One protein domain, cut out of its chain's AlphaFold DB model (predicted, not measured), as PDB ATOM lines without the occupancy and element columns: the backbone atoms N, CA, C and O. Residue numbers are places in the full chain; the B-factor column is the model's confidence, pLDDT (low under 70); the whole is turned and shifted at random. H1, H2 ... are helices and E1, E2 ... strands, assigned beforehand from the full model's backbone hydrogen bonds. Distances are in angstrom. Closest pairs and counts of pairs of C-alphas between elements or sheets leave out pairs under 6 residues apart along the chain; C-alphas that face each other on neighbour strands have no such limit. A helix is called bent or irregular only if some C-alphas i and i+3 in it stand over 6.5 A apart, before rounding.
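AT A GLANCE: This is residues 5 to 126 of the 132 residues of an uncharacterized protein of Marinobacter zhejiangensis (UniProt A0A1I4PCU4). Look first for a small three-stranded sheet, E4 E3 E5, with the hairpin of E1 and E2 beside E5 and the short helix H1 over one face; with two long loops, residues 26 to 45 and 50 to 67, these make one lobe. H2, H3 and H4 make a looser lobe toward the other end, with no helix touching another. You have 122 printed residues, with five named strands followed along the chain by four named helices; the class is mixed, and 49 residues are in named elements, under half. Both sheets are antiparallel. The whole is compact by its radius of gyration of the C-alphas, 15.0 A, yet elongated, spanning 47 by 27 by 24 A.

HOW THE PARTS SIT: Begin at E3, residues 22 to 25, the inner strand. On one edge is its antiparallel neighbour E4, residues 46 to 49, in a hairpin with a long link; N 48 and O 23 are 2.7 A apart, within hydrogen-bond range. On the other edge is E5, residues 68 to 70, also antiparallel, with N 24 and O 68 at 2.7 A. E1, residues 5 to 7, and E5 touch, with 8 pairs of C-alphas within 8 A; their closest C-alphas, of Asn 5 and Leu 68, are 4.8 A apart. E1 forms a hairpin with E2, residues 13 to 15, where N 14 and O 6 are 2.8 A apart. H1, residues 73 to 78, is on the sheet E4 E3 E5, over E3 at a height over the sheet of 8.2 A, and stands up from it at 45 degrees. Residues 82 to 83 pair, parallel, with residues 46 to 47 of E4. H2, residues 89 to 102, is only just not on the sheet, with 4 pairs of C-alphas within 10 A. H2 and H3, residues 110 to 116, are near each other, with 5 such pairs. H4, residues 120 to 124, is apart from H2 and H3. Every O i to N i+4 pair is within hydrogen-bond range in H1, H2 and H4; H3 has 1 of 3, and 1 of 4 for O i to N i+3.

IN THESE COORDINATES: Find C-alpha 5 at (25.563, 103.036, 163.301), where E1 begins. E3 and E4 each measure 10.4 A from first to last C-alpha. From C-alpha 89 at (23.067, 126.418, 168.265), H2 runs 19.8 A. H3 spans 11.1 A and is irregular: C-alphas 113 and 116 are 7.0 A apart. H4 ends at C-alpha 124, (16.256, 118.709, 149.374).

THE WHOLE: The C-alphas of Ser 33 and Gly 108, the two farthest apart, are 47.4 A from each other. The printed part has no cut. The links E3 to E4 and E4 to E5 are long. Read residues 106 to 126 with care: their pLDDT is under 70, while the mean of the printed part is 85.0.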
ATOM      1  N   ASN A   5      26.000 101.662 163.098       97.38
ATOM      2  CA  ASN A   5      25.563 103.036 163.301       97.38
ATOM      3  C   ASN A   5      26.716 104.043 163.291       97.38
ATOM      4  O   ASN A   5      26.590 105.127 163.859       97.38
ATOM      5  N   ARG A   6      27.841 103.701 162.658       97.62
ATOM      6  CA  ARG A   6      28.908 104.659 162.350       97.62
ATOM      7  C   ARG A   6      28.746 105.160 160.941       97.62
ATOM      8  O   ARG A   6      28.439 104.376 160.055       97.62
ATOM      9  N   VAL A   7      28.927 106.458 160.752       97.69
ATOM     10  CA  VAL A   7      28.803 107.081 159.441       97.69
ATOM     11  C   VAL A   7      30.154 107.624 159.031       97.69
ATOM     12  O   VAL A   7      30.722 108.477 159.716       97.69
ATOM     13  N   ASN A   8      30.663 107.120 157.915       96.44
ATOM     14  CA  ASN A   8      31.903 107.617 157.337       96.44
ATOM     15  C   ASN A   8      31.645 108.873 156.471       96.44
ATOM     16  O   ASN A   8      30.489 109.195 156.185       96.44
ATOM     17  N   PRO A   9      32.693 109.590 156.022       96.94
ATOM     18  CA  PRO A   9      32.530 110.806 155.219       96.94
ATOM     19  C   PRO A   9      31.757 110.612 153.905       96.94
ATOM     20  O   PRO A   9      31.160 111.560 153.414       96.94
ATOM     21  N   LYS A  10      31.711 109.386 153.357       96.50
ATOM     22  CA  LYS A  10      30.909 109.042 152.168       96.50
ATOM     23  C   LYS A  10      29.427 108.809 152.492       96.50
ATOM     24  O   LYS A  10      28.643 108.456 151.619       96.50
ATOM     25  N   GLY A  11      29.030 108.947 153.757       95.38
ATOM     26  CA  GLY A  11      27.663 108.743 154.218       95.38
ATOM     27  C   GLY A  11      27.249 107.279 154.392       95.38
ATOM     28  O   GLY A  11      26.069 107.040 154.674       95.38
ATOM     29  N   ILE A  12      28.184 106.329 154.267       96.88
ATOM     30  CA  ILE A  12      27.944 104.891 154.444       96.88
ATOM     31  C   ILE A  12      27.787 104.588 155.935       96.88
ATOM     32  O   ILE A  12      28.556 105.094 156.752       96.88
ATOM     33  N   ILE A  13      26.791 103.762 156.273       97.62
ATOM     34  CA  ILE A  13      26.524 103.321 157.644       97.62
ATOM     35  C   ILE A  13      27.177 101.954 157.862       97.62
ATOM     36  O   ILE A  13      26.781 100.970 157.238       97.62
ATOM     37  N   GLU A  14      28.153 101.882 158.757       96.75
ATOM     38  CA  GLU A  14      28.985 100.700 158.994       96.75
ATOM     39  C   GLU A  14      29.020 100.294 160.477       96.75
ATOM     40  O   GLU A  14      28.700 101.075 161.382       96.75
ATOM     41  N   SER A  15      29.384  99.032 160.724       97.00
ATOM     42  CA  SER A  15      29.664  98.505 162.061       97.00
ATOM     43  C   SER A  15      31.135  98.758 162.386       97.00
ATOM     44  O   SER A  15      32.024  98.192 161.756       97.00
ATOM     45  N   ASN A  16      31.399  99.649 163.342       94.56
ATOM     46  CA  ASN A  16      32.751 100.068 163.715       94.56
ATOM     47  C   ASN A  16      32.788 100.446 165.211       94.56
ATOM     48  O   ASN A  16      31.828 101.002 165.750       94.56
ATOM     49  N   SER A  17      33.875 100.104 165.907       93.69
ATOM     50  CA  SER A  17      34.042 100.312 167.353       93.69
ATOM     51  C   SER A  17      34.431 101.740 167.752       93.69
ATOM     52  O   SER A  17      34.392 102.057 168.943       93.69
ATOM     53  N   ALA A  18      34.791 102.612 166.802       91.88
ATOM     54  CA  ALA A  18      35.054 104.026 167.067       91.88
ATOM     55  C   ALA A  18      33.871 104.652 167.823       91.88
ATOM     56  O   ALA A  18      32.724 104.366 167.505       91.88
ATOM     57  N   ARG A  19      34.089 105.483 168.846       88.38
ATOM     58  CA  ARG A  19      32.968 106.022 169.652       88.38
ATOM     59  C   ARG A  19      32.203 107.147 168.948       88.38
ATOM     60  O   ARG A  19      30.990 107.241 169.111       88.38
ATOM     61  N   GLY A  20      32.907 107.931 168.136       93.31
ATOM     62  CA  GLY A  20      32.405 109.176 167.566       93.31
ATOM     63  C   GLY A  20      32.336 110.310 168.593       93.31
ATOM     64  O   GLY A  20      32.327 110.070 169.799       93.31
ATOM     65  N   THR A  21      32.306 111.549 168.110       96.12
ATOM     66  CA  THR A  21      32.210 112.772 168.934       96.12
ATOM     67  C   THR A  21      30.882 113.502 168.751       96.12
ATOM     68  O   THR A  21      30.544 114.394 169.528       96.12
ATOM     69  N   LEU A  22      30.101 113.107 167.742       96.94
ATOM     70  CA  LEU A  22      28.787 113.652 167.429       96.94
ATOM     71  C   LEU A  22      27.804 112.518 167.163       96.94
ATOM     72  O   LEU A  22      28.165 111.494 166.578       96.94
ATOM     73  N   MET A  23      26.547 112.744 167.535       96.38
ATOM     74  CA  MET A  23      25.434 111.868 167.187       96.38
ATOM     75  C   MET A  23      24.591 112.547 166.111       96.38
ATOM     76  O   MET A  23      24.344 113.743 166.203       96.38
ATOM     77  N   GLY A  24      24.107 111.829 165.107       95.38
ATOM     78  CA  GLY A  24      23.190 112.353 164.110       95.38
ATOM     79  C   GLY A  24      21.940 111.517 163.918       95.38
ATOM     80  O   GLY A  24      21.779 110.431 164.475       95.38
ATOM     81  N   ASN A  25      21.028 112.092 163.144       95.12
ATOM     82  CA  ASN A  25      19.688 111.578 162.931       95.12
ATOM     83  C   ASN A  25      19.334 111.672 161.442       95.12
ATOM     84  O   ASN A  25      19.330 112.766 160.876       95.12
ATOM     85  N   ARG A  26      19.003 110.527 160.837       96.06
ATOM     86  CA  ARG A  26      18.399 110.418 159.493       96.06
ATOM     87  C   ARG A  26      16.999 109.782 159.537       96.06
ATOM     88  O   ARG A  26      16.456 109.380 158.511       96.06
ATOM     89  N   GLY A  27      16.416 109.659 160.727       95.56
ATOM     90  CA  GLY A  27      15.144 109.007 161.026       95.56
ATOM     91  C   GLY A  27      15.290 107.574 161.550       95.56
ATOM     92  O   GLY A  27      16.351 107.162 162.013       95.56
ATOM     93  N   VAL A  28      14.189 106.817 161.518       96.50
ATOM     94  CA  VAL A  28      14.145 105.398 161.919       96.50
ATOM     95  C   VAL A  28      14.652 104.545 160.758       96.50
ATOM     96  O   VAL A  28      13.970 104.449 159.736       96.50
ATOM     97  N   LEU A  29      15.853 103.982 160.900       97.62
ATOM     98  CA  LEU A  29      16.545 103.219 159.859       97.62
ATOM     99  C   LEU A  29      16.633 101.724 160.150       97.62
ATOM    100  O   LEU A  29      16.975 100.968 159.248       97.62
ATOM    101  N   HIS A  30      16.377 101.317 161.392       97.81
ATOM    102  CA  HIS A  30      16.549  99.941 161.835       97.81
ATOM    103  C   HIS A  30      15.226  99.213 162.055       97.81
ATOM    104  O   HIS A  30      14.197  99.835 162.332       97.81
ATOM    105  N   ASN A  31      15.269  97.889 161.934       96.31
ATOM    106  CA  ASN A  31      14.181  96.996 162.328       96.31
ATOM    107  C   ASN A  31      14.258  96.638 163.829       96.31
ATOM    108  O   ASN A  31      15.162  97.073 164.541       96.31
ATOM    109  N   ALA A  32      13.323  95.821 164.324       95.06
ATOM    110  CA  ALA A  32      13.294  95.392 165.729       95.06
ATOM    111  C   ALA A  32      14.565  94.636 166.179       95.06
ATOM    112  O   ALA A  32      14.914  94.678 167.356       95.06
ATOM    113  N   SER A  33      15.280  94.012 165.239       95.00
ATOM    114  CA  SER A  33      16.548  93.300 165.452       95.00
ATOM    115  C   SER A  33      17.783  94.215 165.414       95.00
ATOM    116  O   SER A  33      18.906  93.727 165.507       95.00
ATOM    117  N   LYS A  34      17.598  95.540 165.310       96.31
ATOM    118  CA  LYS A  34      18.662  96.555 165.171       96.31
ATOM    119  C   LYS A  34      19.482  96.439 163.882       96.31
ATOM    120  O   LYS A  34      20.618  96.907 163.823       96.31
ATOM    121  N   GLU A  35      18.896  95.882 162.832       96.56
ATOM    122  CA  GLU A  35      19.509  95.818 161.506       96.56
ATOM    123  C   GLU A  35      19.093  97.048 160.705       96.56
ATOM    124  O   GLU A  35      17.906  97.380 160.657       96.56
ATOM    125  N   VAL A  36      20.054  97.743 160.089       97.31
ATOM    126  CA  VAL A  36      19.773  98.920 159.259       97.31
ATOM    127  C   VAL A  36      19.195  98.468 157.921       97.31
ATOM    128  O   VAL A  36      19.868  97.815 157.132       97.31
ATOM    129  N   THR A  37      17.951  98.848 157.644       97.31
ATOM    130  CA  THR A  37      17.206  98.437 156.442       97.31
ATOM    131  C   THR A  37      17.053  99.554 155.412       97.31
ATOM    132  O   THR A  37      16.523  99.334 154.326       97.31
ATOM    133  N   ARG A  38      17.492 100.777 155.735       95.44
ATOM    134  CA  ARG A  38      17.420 101.945 154.845       95.44
ATOM    135  C   ARG A  38      18.456 103.006 155.205       95.44
ATOM    136  O   ARG A  38      18.874 103.106 156.352       95.44
ATOM    137  N   LEU A  39      18.803 103.859 154.243       94.00
ATOM    138  CA  LEU A  39      19.820 104.907 154.428       94.00
ATOM    139  C   LEU A  39      19.289 106.164 155.135       94.00
ATOM    140  O   LEU A  39      20.015 106.808 155.894       94.00
ATOM    141  N   PHE A  40      18.026 106.518 154.890       95.38
ATOM    142  CA  PHE A  40      17.341 107.642 155.528       95.38
ATOM    143  C   PHE A  40      15.815 107.473 155.484       95.38
ATOM    144  O   PHE A  40      15.264 106.797 154.609       95.38
ATOM    145  N   LYS A  41      15.123 108.105 156.435       94.00
ATOM    146  CA  LYS A  41      13.657 108.260 156.497       94.00
ATOM    147  C   LYS A  41      13.233 109.731 156.495       94.00
ATOM    148  O   LYS A  41      12.129 110.035 156.059       94.00
ATOM    149  N   THR A  42      14.095 110.636 156.950       89.38
ATOM    150  CA  THR A  42      13.866 112.086 156.911       89.38
ATOM    151  C   THR A  42      14.917 112.767 156.041       89.38
ATOM    152  O   THR A  42      16.004 112.232 155.841       89.38
ATOM    153  N   LYS A  43      14.594 113.963 155.540       82.25
ATOM    154  CA  LYS A  43      15.537 114.846 154.830       82.25
ATOM    155  C   LYS A  43      16.278 115.815 155.772       82.25
ATOM    156  O   LYS A  43      17.182 116.544 155.379       82.25
ATOM    157  N   ALA A  44      15.879 115.853 157.043       83.25
ATOM    158  CA  ALA A  44      16.479 116.694 158.071       83.25
ATOM    159  C   ALA A  44      17.657 115.993 158.741       83.25
ATOM    160  O   ALA A  44      17.536 115.506 159.862       83.25
ATOM    161  N   TRP A  45      18.788 115.945 158.039       94.06
ATOM    162  CA  TRP A  45      20.006 115.324 158.547       94.06
ATOM    163  C   TRP A  45      20.758 116.289 159.445       94.06
ATOM    164  O   TRP A  45      21.240 117.343 159.023       94.06
ATOM    165  N   ILE A  46      20.808 115.935 160.723       95.12
ATOM    166  CA  ILE A  46      21.358 116.795 161.764       95.12
ATOM    167  C   ILE A  46      22.387 116.051 162.601       95.12
ATOM    168  O   ILE A  46      22.253 114.844 162.790       95.12
ATOM    169  N   THR A  47      23.362 116.777 163.147       97.19
ATOM    170  CA  THR A  47      24.253 116.302 164.211       97.19
ATOM    171  C   THR A  47      24.083 117.098 165.496       97.19
ATOM    172  O   THR A  47      24.078 118.326 165.497       97.19
ATOM    173  N   CYS A  48      23.969 116.399 166.613       94.94
ATOM    174  CA  CYS A  48      23.918 116.942 167.957       94.94
ATOM    175  C   CYS A  48      25.161 116.543 168.760       94.94
ATOM    176  O   CYS A  48      25.861 115.583 168.431       94.94
ATOM    177  N   ALA A  49      25.425 117.309 169.819       94.62
ATOM    178  CA  ALA A  49      26.396 116.925 170.835       94.62
ATOM    179  C   ALA A  49      25.935 115.637 171.539       94.62
ATOM    180  O   ALA A  49      24.731 115.387 171.641       94.62
ATOM    181  N   LEU A  50      26.888 114.832 172.014       92.06
ATOM    182  CA  LEU A  50      26.593 113.572 172.707       92.06
ATOM    183  C   LEU A  50      25.892 113.802 174.048       92.06
ATOM    184  O   LEU A  50      24.993 113.050 174.418       92.06
ATOM    185  N   GLU A  51      26.272 114.870 174.741       87.12
ATOM    186  CA  GLU A  51      25.752 115.208 176.056       87.12
ATOM    187  C   GLU A  51      24.893 116.463 175.994       87.12
ATOM    188  O   GLU A  51      25.294 117.510 175.480       87.12
ATOM    189  N   PHE A  52      23.684 116.358 176.538       80.69
ATOM    190  CA  PHE A  52      22.791 117.496 176.696       80.69
ATOM    191  C   PHE A  52      21.773 117.209 177.781       80.69
ATOM    192  O   PHE A  52      21.047 116.210 177.717       80.69
ATOM    193  N   LYS A  53      21.695 118.109 178.764       80.44
ATOM    194  CA  LYS A  53      20.728 118.040 179.870       80.44
ATOM    195  C   LYS A  53      20.699 116.666 180.569       80.44
ATOM    196  O   LYS A  53      19.628 116.201 180.941       80.44
ATOM    197  N   GLY A  54      21.846 115.984 180.668       82.81
ATOM    198  CA  GLY A  54      21.966 114.665 181.308       82.81
ATOM    199  C   GLY A  54      21.151 113.535 180.660       82.81
ATOM    200  O   GLY A  54      20.908 112.516 181.303       82.81
ATOM    201  N   ARG A  55      20.683 113.694 179.412       83.50
ATOM    202  CA  ARG A  55      19.824 112.697 178.754       83.50
ATOM    203  C   ARG A  55      20.600 111.414 178.444       83.50
ATOM    204  O   ARG A  55      21.551 111.443 177.670       83.50
ATOM    205  N   GLN A  56      20.114 110.291 178.968       85.75
ATOM    206  CA  GLN A  56      20.566 108.940 178.623       85.75
ATOM    207  C   GLN A  56      19.617 108.312 177.595       85.75
ATOM    208  O   GLN A  56      18.415 108.590 177.607       85.75
ATOM    209  N   ARG A  57      20.143 107.494 176.677       85.00
ATOM    210  CA  ARG A  57      19.355 106.845 175.617       85.00
ATOM    211  C   ARG A  57      19.814 105.418 175.374       85.00
ATOM    212  O   ARG A  57      21.010 105.146 175.318       85.00
ATOM    213  N   THR A  58      18.852 104.532 175.145       92.69
ATOM    214  CA  THR A  58      19.118 103.182 174.652       92.69
ATOM    215  C   THR A  58      19.231 103.223 173.136       92.69
ATOM    216  O   THR A  58      18.268 103.565 172.449       92.69
ATOM    217  N   LEU A  59      20.403 102.854 172.617       94.44
ATOM    218  CA  LEU A  59      20.675 102.877 171.180       94.44
ATOM    219  C   LEU A  59      19.744 101.942 170.407       94.44
ATOM    220  O   LEU A  59      19.589 100.766 170.770       94.44
ATOM    221  N   MET A  60      19.216 102.461 169.297       96.00
ATOM    222  CA  MET A  60      18.378 101.749 168.336       96.00
ATOM    223  C   MET A  60      17.185 101.085 169.027       96.00
ATOM    224  O   MET A  60      16.979  99.872 168.946       96.00
ATOM    225  N   SER A  61      16.460 101.891 169.803       95.88
ATOM    226  CA  SER A  61      15.221 101.458 170.443       95.88
ATOM    227  C   SER A  61      14.113 101.325 169.387       95.88
ATOM    228  O   SER A  61      13.976 102.230 168.560       95.88
ATOM    229  N   PRO A  62      13.293 100.256 169.410       94.00
ATOM    230  CA  PRO A  62      12.255 100.037 168.404       94.00
ATOM    231  C   PRO A  62      11.335 101.251 168.220       94.00
ATOM    232  O   PRO A  62      10.817 101.807 169.185       94.00
ATOM    233  N   GLY A  63      11.144 101.676 166.968       91.31
ATOM    234  CA  GLY A  63      10.307 102.832 166.620       91.31
ATOM    235  C   GLY A  63      10.942 104.206 166.877       91.31
ATOM    236  O   GLY A  63      10.404 105.209 166.403       91.31
ATOM    237  N   ALA A  64      12.093 104.276 167.552       94.31
ATOM    238  CA  ALA A  64      12.866 105.503 167.716       94.31
ATOM    239  C   ALA A  64      13.827 105.723 166.538       94.31
ATOM    240  O   ALA A  64      14.138 104.813 165.765       94.31
ATOM    241  N   TYR A  65      14.295 106.961 166.367       94.75
ATOM    242  CA  TYR A  65      15.296 107.247 165.339       94.75
ATOM    243  C   TYR A  65      16.583 106.459 165.603       94.75
ATOM    244  O   TYR A  65      16.875 106.050 166.719       94.75
ATOM    245  N   THR A  66      17.352 106.222 164.546       96.94
ATOM    246  CA  THR A  66      18.642 105.532 164.650       96.94
ATOM    247  C   THR A  66      19.708 106.534 165.048       96.94
ATOM    248  O   THR A  66      19.956 107.480 164.301       96.94
ATOM    249  N   GLU A  67      20.327 106.341 166.209       96.44
ATOM    250  CA  GLU A  67      21.472 107.136 166.644       96.44
ATOM    251  C   GLU A  67      22.684 106.796 165.778       96.44
ATOM    252  O   GLU A  67      23.285 105.733 165.936       96.44
ATOM    253  N   LEU A  68      23.032 107.697 164.862       97.38
ATOM    254  CA  LEU A  68      24.220 107.594 164.018       97.38
ATOM    255  C   LEU A  68      25.387 108.318 164.678       97.38
ATOM    256  O   LEU A  68      25.177 109.368 165.265       97.38
ATOM    257  N   PHE A  69      26.609 107.816 164.565       97.69
ATOM    258  CA  PHE A  69      27.780 108.424 165.192       97.69
ATOM    259  C   PHE A  69      28.843 108.764 164.157       97.69
ATOM    260  O   PHE A  69      29.141 107.969 163.264       97.69
ATOM    261  N   PHE A  70      29.421 109.949 164.317       97.94
ATOM    262  CA  PHE A  70      30.437 110.503 163.429       97.94
ATOM    263  C   PHE A  70      31.737 110.665 164.198       97.94
ATOM    264  O   PHE A  70      31.711 111.057 165.367       97.94
ATOM    265  N   LEU A  71      32.863 110.377 163.543       96.50
ATOM    266  CA  LEU A  71      34.188 110.558 164.130       96.50
ATOM    267  C   LEU A  71      34.381 112.004 164.600       96.50
ATOM    268  O   LEU A  71      34.717 112.242 165.759       96.50
ATOM    269  N   ASP A  72      34.071 112.949 163.720       95.69
ATOM    270  CA  ASP A  72      34.176 114.383 163.941       95.69
ATOM    271  C   ASP A  72      33.130 115.151 163.112       95.69
ATOM    272  O   ASP A  72      32.279 114.579 162.420       95.69
ATOM    273  N   GLU A  73      33.165 116.477 163.223       95.88
ATOM    274  CA  GLU A  73      32.274 117.362 162.479       95.88
ATOM    275  C   GLU A  73      32.557 117.374 160.973       95.88
ATOM    276  O   GLU A  73      31.624 117.526 160.188       95.88
ATOM    277  N   VAL A  74      33.808 117.169 160.563       96.44
ATOM    278  CA  VAL A  74      34.194 117.161 159.148       96.44
ATOM    279  C   VAL A  74      33.553 115.966 158.447       96.44
ATOM    280  O   VAL A  74      32.915 116.126 157.408       96.44
ATOM    281  N   ALA A  75      33.625 114.784 159.061       96.62
ATOM    282  CA  ALA A  75      32.953 113.582 158.587       96.62
ATOM    283  C   ALA A  75      31.430 113.763 158.536       96.62
ATOM    284  O   ALA A  75      30.785 113.322 157.586       96.62
ATOM    285  N   ALA A  76      30.847 114.440 159.530       96.88
ATOM    286  CA  ALA A  76      29.422 114.748 159.535       96.88
ATOM    287  C   ALA A  76      29.008 115.672 158.380       96.88
ATOM    288  O   ALA A  76      27.992 115.414 157.731       96.88
ATOM    289  N   PHE A  77      29.787 116.720 158.113       95.69
ATOM    290  CA  PHE A  77      29.531 117.656 157.020       95.69
ATOM    291  C   PHE A  77      29.678 116.984 155.658       95.69
ATOM    292  O   PHE A  77      28.780 117.116 154.830       95.69
ATOM    293  N   ALA A  78      30.743 116.204 155.455       95.94
ATOM    294  CA  ALA A  78      30.947 115.425 154.232       95.94
ATOM    295  C   ALA A  78      29.787 114.446 153.978       95.94
ATOM    296  O   ALA A  78      29.298 114.321 152.861       95.94
ATOM    297  N   ALA A  79      29.257 113.841 155.042       95.56
ATOM    298  CA  ALA A  79      28.077 112.986 154.985       95.56
ATOM    299  C   ALA A  79      26.739 113.758 154.876       95.56
ATOM    300  O   ALA A  79      25.674 113.171 155.101       95.56
ATOM    301  N   GLY A  80      26.766 115.070 154.617       93.06
ATOM    302  CA  GLY A  80      25.597 115.918 154.361       93.06
ATOM    303  C   GLY A  80      24.809 116.357 155.600       93.06
ATOM    304  O   GLY A  80      23.648 116.741 155.480       93.06
ATOM    305  N   HIS A  81      25.377 116.259 156.807       94.88
ATOM    306  CA  HIS A  81      24.673 116.637 158.039       94.88
ATOM    307  C   HIS A  81      25.017 118.063 158.435       94.88
ATOM    308  O   HIS A  81      26.184 118.430 158.498       94.88
ATOM    309  N   ARG A  82      24.011 118.845 158.828       95.12
ATOM    310  CA  ARG A  82      24.240 120.146 159.471       95.12
ATOM    311  C   ARG A  82      24.233 120.030 160.999       95.12
ATOM    312  O   ARG A  82      23.639 119.092 161.536       95.12
ATOM    313  N   PRO A  83      24.780 121.000 161.748       96.06
ATOM    314  CA  PRO A  83      24.604 121.033 163.194       96.06
ATOM    315  C   PRO A  83      23.119 121.182 163.571       96.06
ATOM    316  O   PRO A  83      22.325 121.828 162.877       96.06
ATOM    317  N   CYS A  84      22.716 120.563 164.675       93.38
ATOM    318  CA  CYS A  84      21.358 120.652 165.184       93.38
ATOM    319  C   CYS A  84      21.174 121.929 166.014       93.38
ATOM    320  O   CYS A  84      22.029 122.302 166.816       93.38
ATOM    321  N   VAL A  85      20.033 122.600 165.836       90.06
ATOM    322  CA  VAL A  85      19.768 123.895 166.479       90.06
ATOM    323  C   VAL A  85      19.624 123.784 167.998       90.06
ATOM    324  O   VAL A  85      20.017 124.701 168.709       90.06
ATOM    325  N   GLU A  86      19.085 122.669 168.503       88.38
ATOM    326  CA  GLU A  86      18.797 122.498 169.932       88.38
ATOM    327  C   GLU A  86      20.083 122.285 170.752       88.38
ATOM    328  O   GLU A  86      20.229 122.893 171.806       88.38
ATOM    329  N   TYR A  87      21.027 121.462 170.270       89.31
ATOM    330  CA  TYR A  87      22.216 121.072 171.054       89.31
ATOM    331  C   TYR A  87      23.483 121.802 170.597       89.31
ATOM    332  O   TYR A  87      24.468 121.837 171.325       89.31
ATOM    333  N   ARG A  88      23.499 122.351 169.375       93.00
ATOM    334  CA  ARG A  88      24.694 122.944 168.753       93.00
ATOM    335  C   ARG A  88      24.390 124.313 168.141       93.00
ATOM    336  O   ARG A  88      24.868 124.618 167.052       93.00
ATOM    337  N   ARG A  89      23.589 125.150 168.819       90.19
ATOM    338  CA  ARG A  89      23.067 126.418 168.265       90.19
ATOM    339  C   ARG A  89      24.144 127.358 167.711       90.19
ATOM    340  O   ARG A  89      23.946 127.908 166.633       90.19
ATOM    341  N   ALA A  90      25.267 127.523 168.411       94.31
ATOM    342  CA  ALA A  90      26.375 128.354 167.932       94.31
ATOM    343  C   ALA A  90      26.921 127.837 166.588       94.31
ATOM    344  O   ALA A  90      26.836 128.540 165.583       94.31
ATOM    345  N   ARG A  91      27.324 126.557 166.532       95.62
ATOM    346  CA  ARG A  91      27.790 125.902 165.294       95.62
ATOM    347  C   ARG A  91      26.738 125.900 164.192       95.62
ATOM    348  O   ARG A  91      27.073 126.036 163.026       95.62
ATOM    349  N   TYR A  92      25.464 125.765 164.539       93.31
ATOM    350  CA  TYR A  92      24.371 125.859 163.575       93.31
ATOM    351  C   TYR A  92      24.280 127.245 162.931       93.31
ATOM    352  O   TYR A  92      24.131 127.332 161.715       93.31
ATOM    353  N   ASN A  93      24.392 128.319 163.718       90.62
ATOM    354  CA  ASN A  93      24.393 129.681 163.186       90.62
ATOM    355  C   ASN A  93      25.618 129.933 162.299       90.62
ATOM    356  O   ASN A  93      25.476 130.525 161.234       90.62
ATOM    357  N   GLU A  94      26.797 129.459 162.709       94.38
ATOM    358  CA  GLU A  94      28.027 129.546 161.914       94.38
ATOM    359  C   GLU A  94      27.891 128.798 160.586       94.38
ATOM    360  O   GLU A  94      28.110 129.385 159.528       94.38
ATOM    361  N   PHE A  95      27.443 127.538 160.634       91.81
ATOM    362  CA  PHE A  95      27.180 126.724 159.452       91.81
ATOM    363  C   PHE A  95      26.188 127.419 158.519       91.81
ATOM    364  O   PHE A  95      26.438 127.529 157.325       91.81
ATOM    365  N   ARG A  96      25.073 127.922 159.062       88.00
ATOM    366  CA  ARG A  96      24.051 128.630 158.285       88.00
ATOM    367  C   ARG A  96      24.644 129.834 157.565       88.00
ATOM    368  O   ARG A  96      24.416 129.991 156.375       88.00
ATOM    369  N   ASN A  97      25.380 130.675 158.286       88.44
ATOM    370  CA  ASN A  97      25.952 131.889 157.720       88.44
ATOM    371  C   ASN A  97      26.969 131.550 156.620       88.44
ATOM    372  O   ASN A  97      26.907 132.133 155.541       88.44
ATOM    373  N   ALA A  98      27.853 130.578 156.865       90.81
ATOM    374  CA  ALA A  98      28.827 130.117 155.877       90.81
ATOM    375  C   ALA A  98      28.146 129.527 154.633       90.81
ATOM    376  O   ALA A  98      28.520 129.861 153.513       90.81
ATOM    377  N   TRP A  99      27.106 128.711 154.823       88.00
ATOM    378  CA  TRP A  99      26.328 128.132 153.730       88.00
ATOM    379  C   TRP A  99      25.650 129.204 152.879       88.00
ATOM    380  O   TRP A  99      25.723 129.149 151.654       88.00
ATOM    381  N   SER A 100      25.018 130.195 153.516       87.00
ATOM    382  CA  SER A 100      24.376 131.306 152.815       87.00
ATOM    383  C   SER A 100      25.370 132.104 151.975       87.00
ATOM    384  O   SER A 100      25.058 132.428 150.835       87.00
ATOM    385  N   VAL A 101      26.567 132.381 152.503       87.81
ATOM    386  CA  VAL A 101      27.626 133.080 151.758       87.81
ATOM    387  C   VAL A 101      28.113 132.236 150.581       87.81
ATOM    388  O   VAL A 101      28.169 132.735 149.465       87.81
ATOM    389  N   ALA A 102      28.410 130.952 150.802       88.38
ATOM    390  CA  ALA A 102      28.927 130.064 149.759       88.38
ATOM    391  C   ALA A 102      27.936 129.832 148.603       88.38
ATOM    392  O   ALA A 102      28.358 129.566 147.483       88.38
ATOM    393  N   ASN A 103      26.631 129.937 148.871       85.50
ATOM    394  CA  ASN A 103      25.566 129.705 147.891       85.50
ATOM    395  C   ASN A 103      24.873 130.998 147.423       85.50
ATOM    396  O   ASN A 103      23.803 130.923 146.822       85.50
ATOM    397  N   ASN A 104      25.444 132.176 147.704       85.19
ATOM    398  CA  ASN A 104      24.893 133.482 147.315       85.19
ATOM    399  C   ASN A 104      23.423 133.691 147.733       85.19
ATOM    400  O   ASN A 104      22.614 134.247 146.993       85.19
ATOM    401  N   TRP A 105      23.051 133.238 148.930       81.31
ATOM    402  CA  TRP A 105      21.713 133.475 149.470       81.31
ATOM    403  C   TRP A 105      21.620 134.895 150.036       81.31
ATOM    404  O   TRP A 105      22.147 135.179 151.114       81.31
ATOM    405  N   GLU A 106      20.939 135.793 149.320       63.25
ATOM    406  CA  GLU A 106      20.783 137.190 149.736       63.25
ATOM    407  C   GLU A 106      19.955 137.356 151.022       63.25
ATOM    408  O   GLU A 106      18.979 136.631 151.276       63.25
ATOM    409  N   LYS A 107      20.317 138.372 151.824       51.56
ATOM    410  CA  LYS A 107      19.548 138.820 152.996       51.56
ATOM    411  C   LYS A 107      18.168 139.309 152.542       51.56
ATOM    412  O   LYS A 107      18.059 140.384 151.970       51.56
ATOM    413  N   GLY A 108      17.124 138.541 152.850       50.66
ATOM    414  CA  GLY A 108      15.730 138.890 152.546       50.66
ATOM    415  C   GLY A 108      15.052 137.995 151.507       50.66
ATOM    416  O   GLY A 108      13.845 138.121 151.311       50.66
ATOM    417  N   SER A 109      15.770 137.041 150.898       54.00
ATOM    418  CA  SER A 109      15.111 135.954 150.162       54.00
ATOM    419  C   SER A 109      14.129 135.210 151.083       54.00
ATOM    420  O   SER A 109      14.353 135.106 152.291       54.00
ATOM    421  N   VAL A 110      13.039 134.656 150.540       51.16
ATOM    422  CA  VAL A 110      12.069 133.847 151.316       51.16
ATOM    423  C   VAL A 110      12.787 132.713 152.075       51.16
ATOM    424  O   VAL A 110      12.422 132.375 153.201       51.16
ATOM    425  N   VAL A 111      13.900 132.227 151.516       47.41
ATOM    426  CA  VAL A 111      14.837 131.268 152.117       47.41
ATOM    427  C   VAL A 111      15.601 131.849 153.322       47.41
ATOM    428  O   VAL A 111      15.758 131.173 154.339       47.41
ATOM    429  N   ALA A 112      16.036 133.111 153.264       42.59
ATOM    430  CA  ALA A 112      16.692 133.813 154.371       42.59
ATOM    431  C   ALA A 112      15.724 134.196 155.509       42.59
ATOM    432  O   ALA A 112      16.116 134.181 156.675       42.59
ATOM    433  N   THR A 113      14.457 134.493 155.205       40.41
ATOM    434  CA  THR A 113      13.437 134.863 156.208       40.41
ATOM    435  C   THR A 113      12.868 133.636 156.935       40.41
ATOM    436  O   THR A 113      12.613 133.682 158.140       40.41
ATOM    437  N   LEU A 114      12.789 132.486 156.256       43.34
ATOM    438  CA  LEU A 114      12.507 131.185 156.872       43.34
ATOM    439  C   LEU A 114      13.712 130.610 157.637       43.34
ATOM    440  O   LEU A 114      13.641 129.507 158.151       43.34
ATOM    441  N   ALA A 115      14.820 131.329 157.823       43.97
ATOM    442  CA  ALA A 115      15.936 130.857 158.651       43.97
ATOM    443  C   ALA A 115      15.602 130.720 160.159       43.97
ATOM    444  O   ALA A 115      16.437 130.229 160.927       43.97
ATOM    445  N   ASN A 116      14.391 131.116 160.577       41.72
ATOM    446  CA  ASN A 116      13.789 130.760 161.870       41.72
ATOM    447  C   ASN A 116      13.091 129.375 161.863       41.72
ATOM    448  O   ASN A 116      12.709 128.878 162.918       41.72
ATOM    449  N   GLY A 117      12.992 128.728 160.698       43.72
ATOM    450  CA  GLY A 117      12.438 127.398 160.434       43.72
ATOM    451  C   GLY A 117      12.733 126.993 158.982       43.72
ATOM    452  O   GLY A 117      11.924 127.238 158.096       43.72
ATOM    453  N   PHE A 118      13.941 126.464 158.747       51.59
ATOM    454  CA  PHE A 118      14.540 126.221 157.423       51.59
ATOM    455  C   PHE A 118      13.582 125.519 156.443       51.59
ATOM    456  O   PHE A 118      12.964 124.516 156.800       51.59
ATOM    457  N   SER A 119      13.499 126.029 155.209       40.81
ATOM    458  CA  SER A 119      12.574 125.551 154.175       40.81
ATOM    459  C   SER A 119      12.844 124.095 153.735       40.81
ATOM    460  O   SER A 119      13.954 123.571 153.902       40.81
ATOM    461  N   PRO A 120      11.849 123.421 153.125       42.84
ATOM    462  CA  PRO A 120      12.010 122.089 152.538       42.84
ATOM    463  C   PRO A 120      13.096 121.997 151.452       42.84
ATOM    464  O   PRO A 120      13.602 120.900 151.217       42.84
ATOM    465  N   GLU A 121      13.486 123.105 150.807       38.84
ATOM    466  CA  GLU A 121      14.527 123.087 149.768       38.84
ATOM    467  C   GLU A 121      15.924 122.859 150.349       38.84
ATOM    468  O   GLU A 121      16.705 122.109 149.771       38.84
ATOM    469  N   PHE A 122      16.225 123.392 151.539       44.44
ATOM    470  CA  PHE A 122      17.491 123.097 152.221       44.44
ATOM    471  C   PHE A 122      17.594 121.602 152.573       44.44
ATOM    472  O   PHE A 122      18.649 120.981 152.456       44.44
ATOM    473  N   HIS A 123      16.462 120.994 152.938       45.66
ATOM    474  CA  HIS A 123      16.335 119.552 153.134       45.66
ATOM    475  C   HIS A 123      16.469 118.749 151.828       45.66
ATOM    476  O   HIS A 123      16.891 117.596 151.861       45.66
ATOM    477  N   ALA A 124      16.111 119.333 150.686       39.84
ATOM    478  CA  ALA A 124      16.256 118.709 149.374       39.84
ATOM    479  C   ALA A 124      17.674 118.849 148.796       39.84
ATOM    480  O   ALA A 124      18.110 117.945 148.096       39.84
ATOM    481  N   SER A 125      18.409 119.911 149.148       41.38
ATOM    482  CA  SER A 125      19.789 120.164 148.699       41.38
ATOM    483  C   SER A 125      20.849 119.289 149.377       41.38
ATOM    484  O   SER A 125      22.040 119.577 149.279       41.38
ATOM    485  N   GLY A 126      20.430 118.228 150.083       39.66
ATOM    486  CA  GLY A 126      21.342 117.199 150.559       39.66
ATOM    487  C   GLY A 126      22.190 116.746 149.383       39.66
ATOM    488  O   GLY A 126      21.627 116.256 148.412       39.66
TER     489      GLY A 126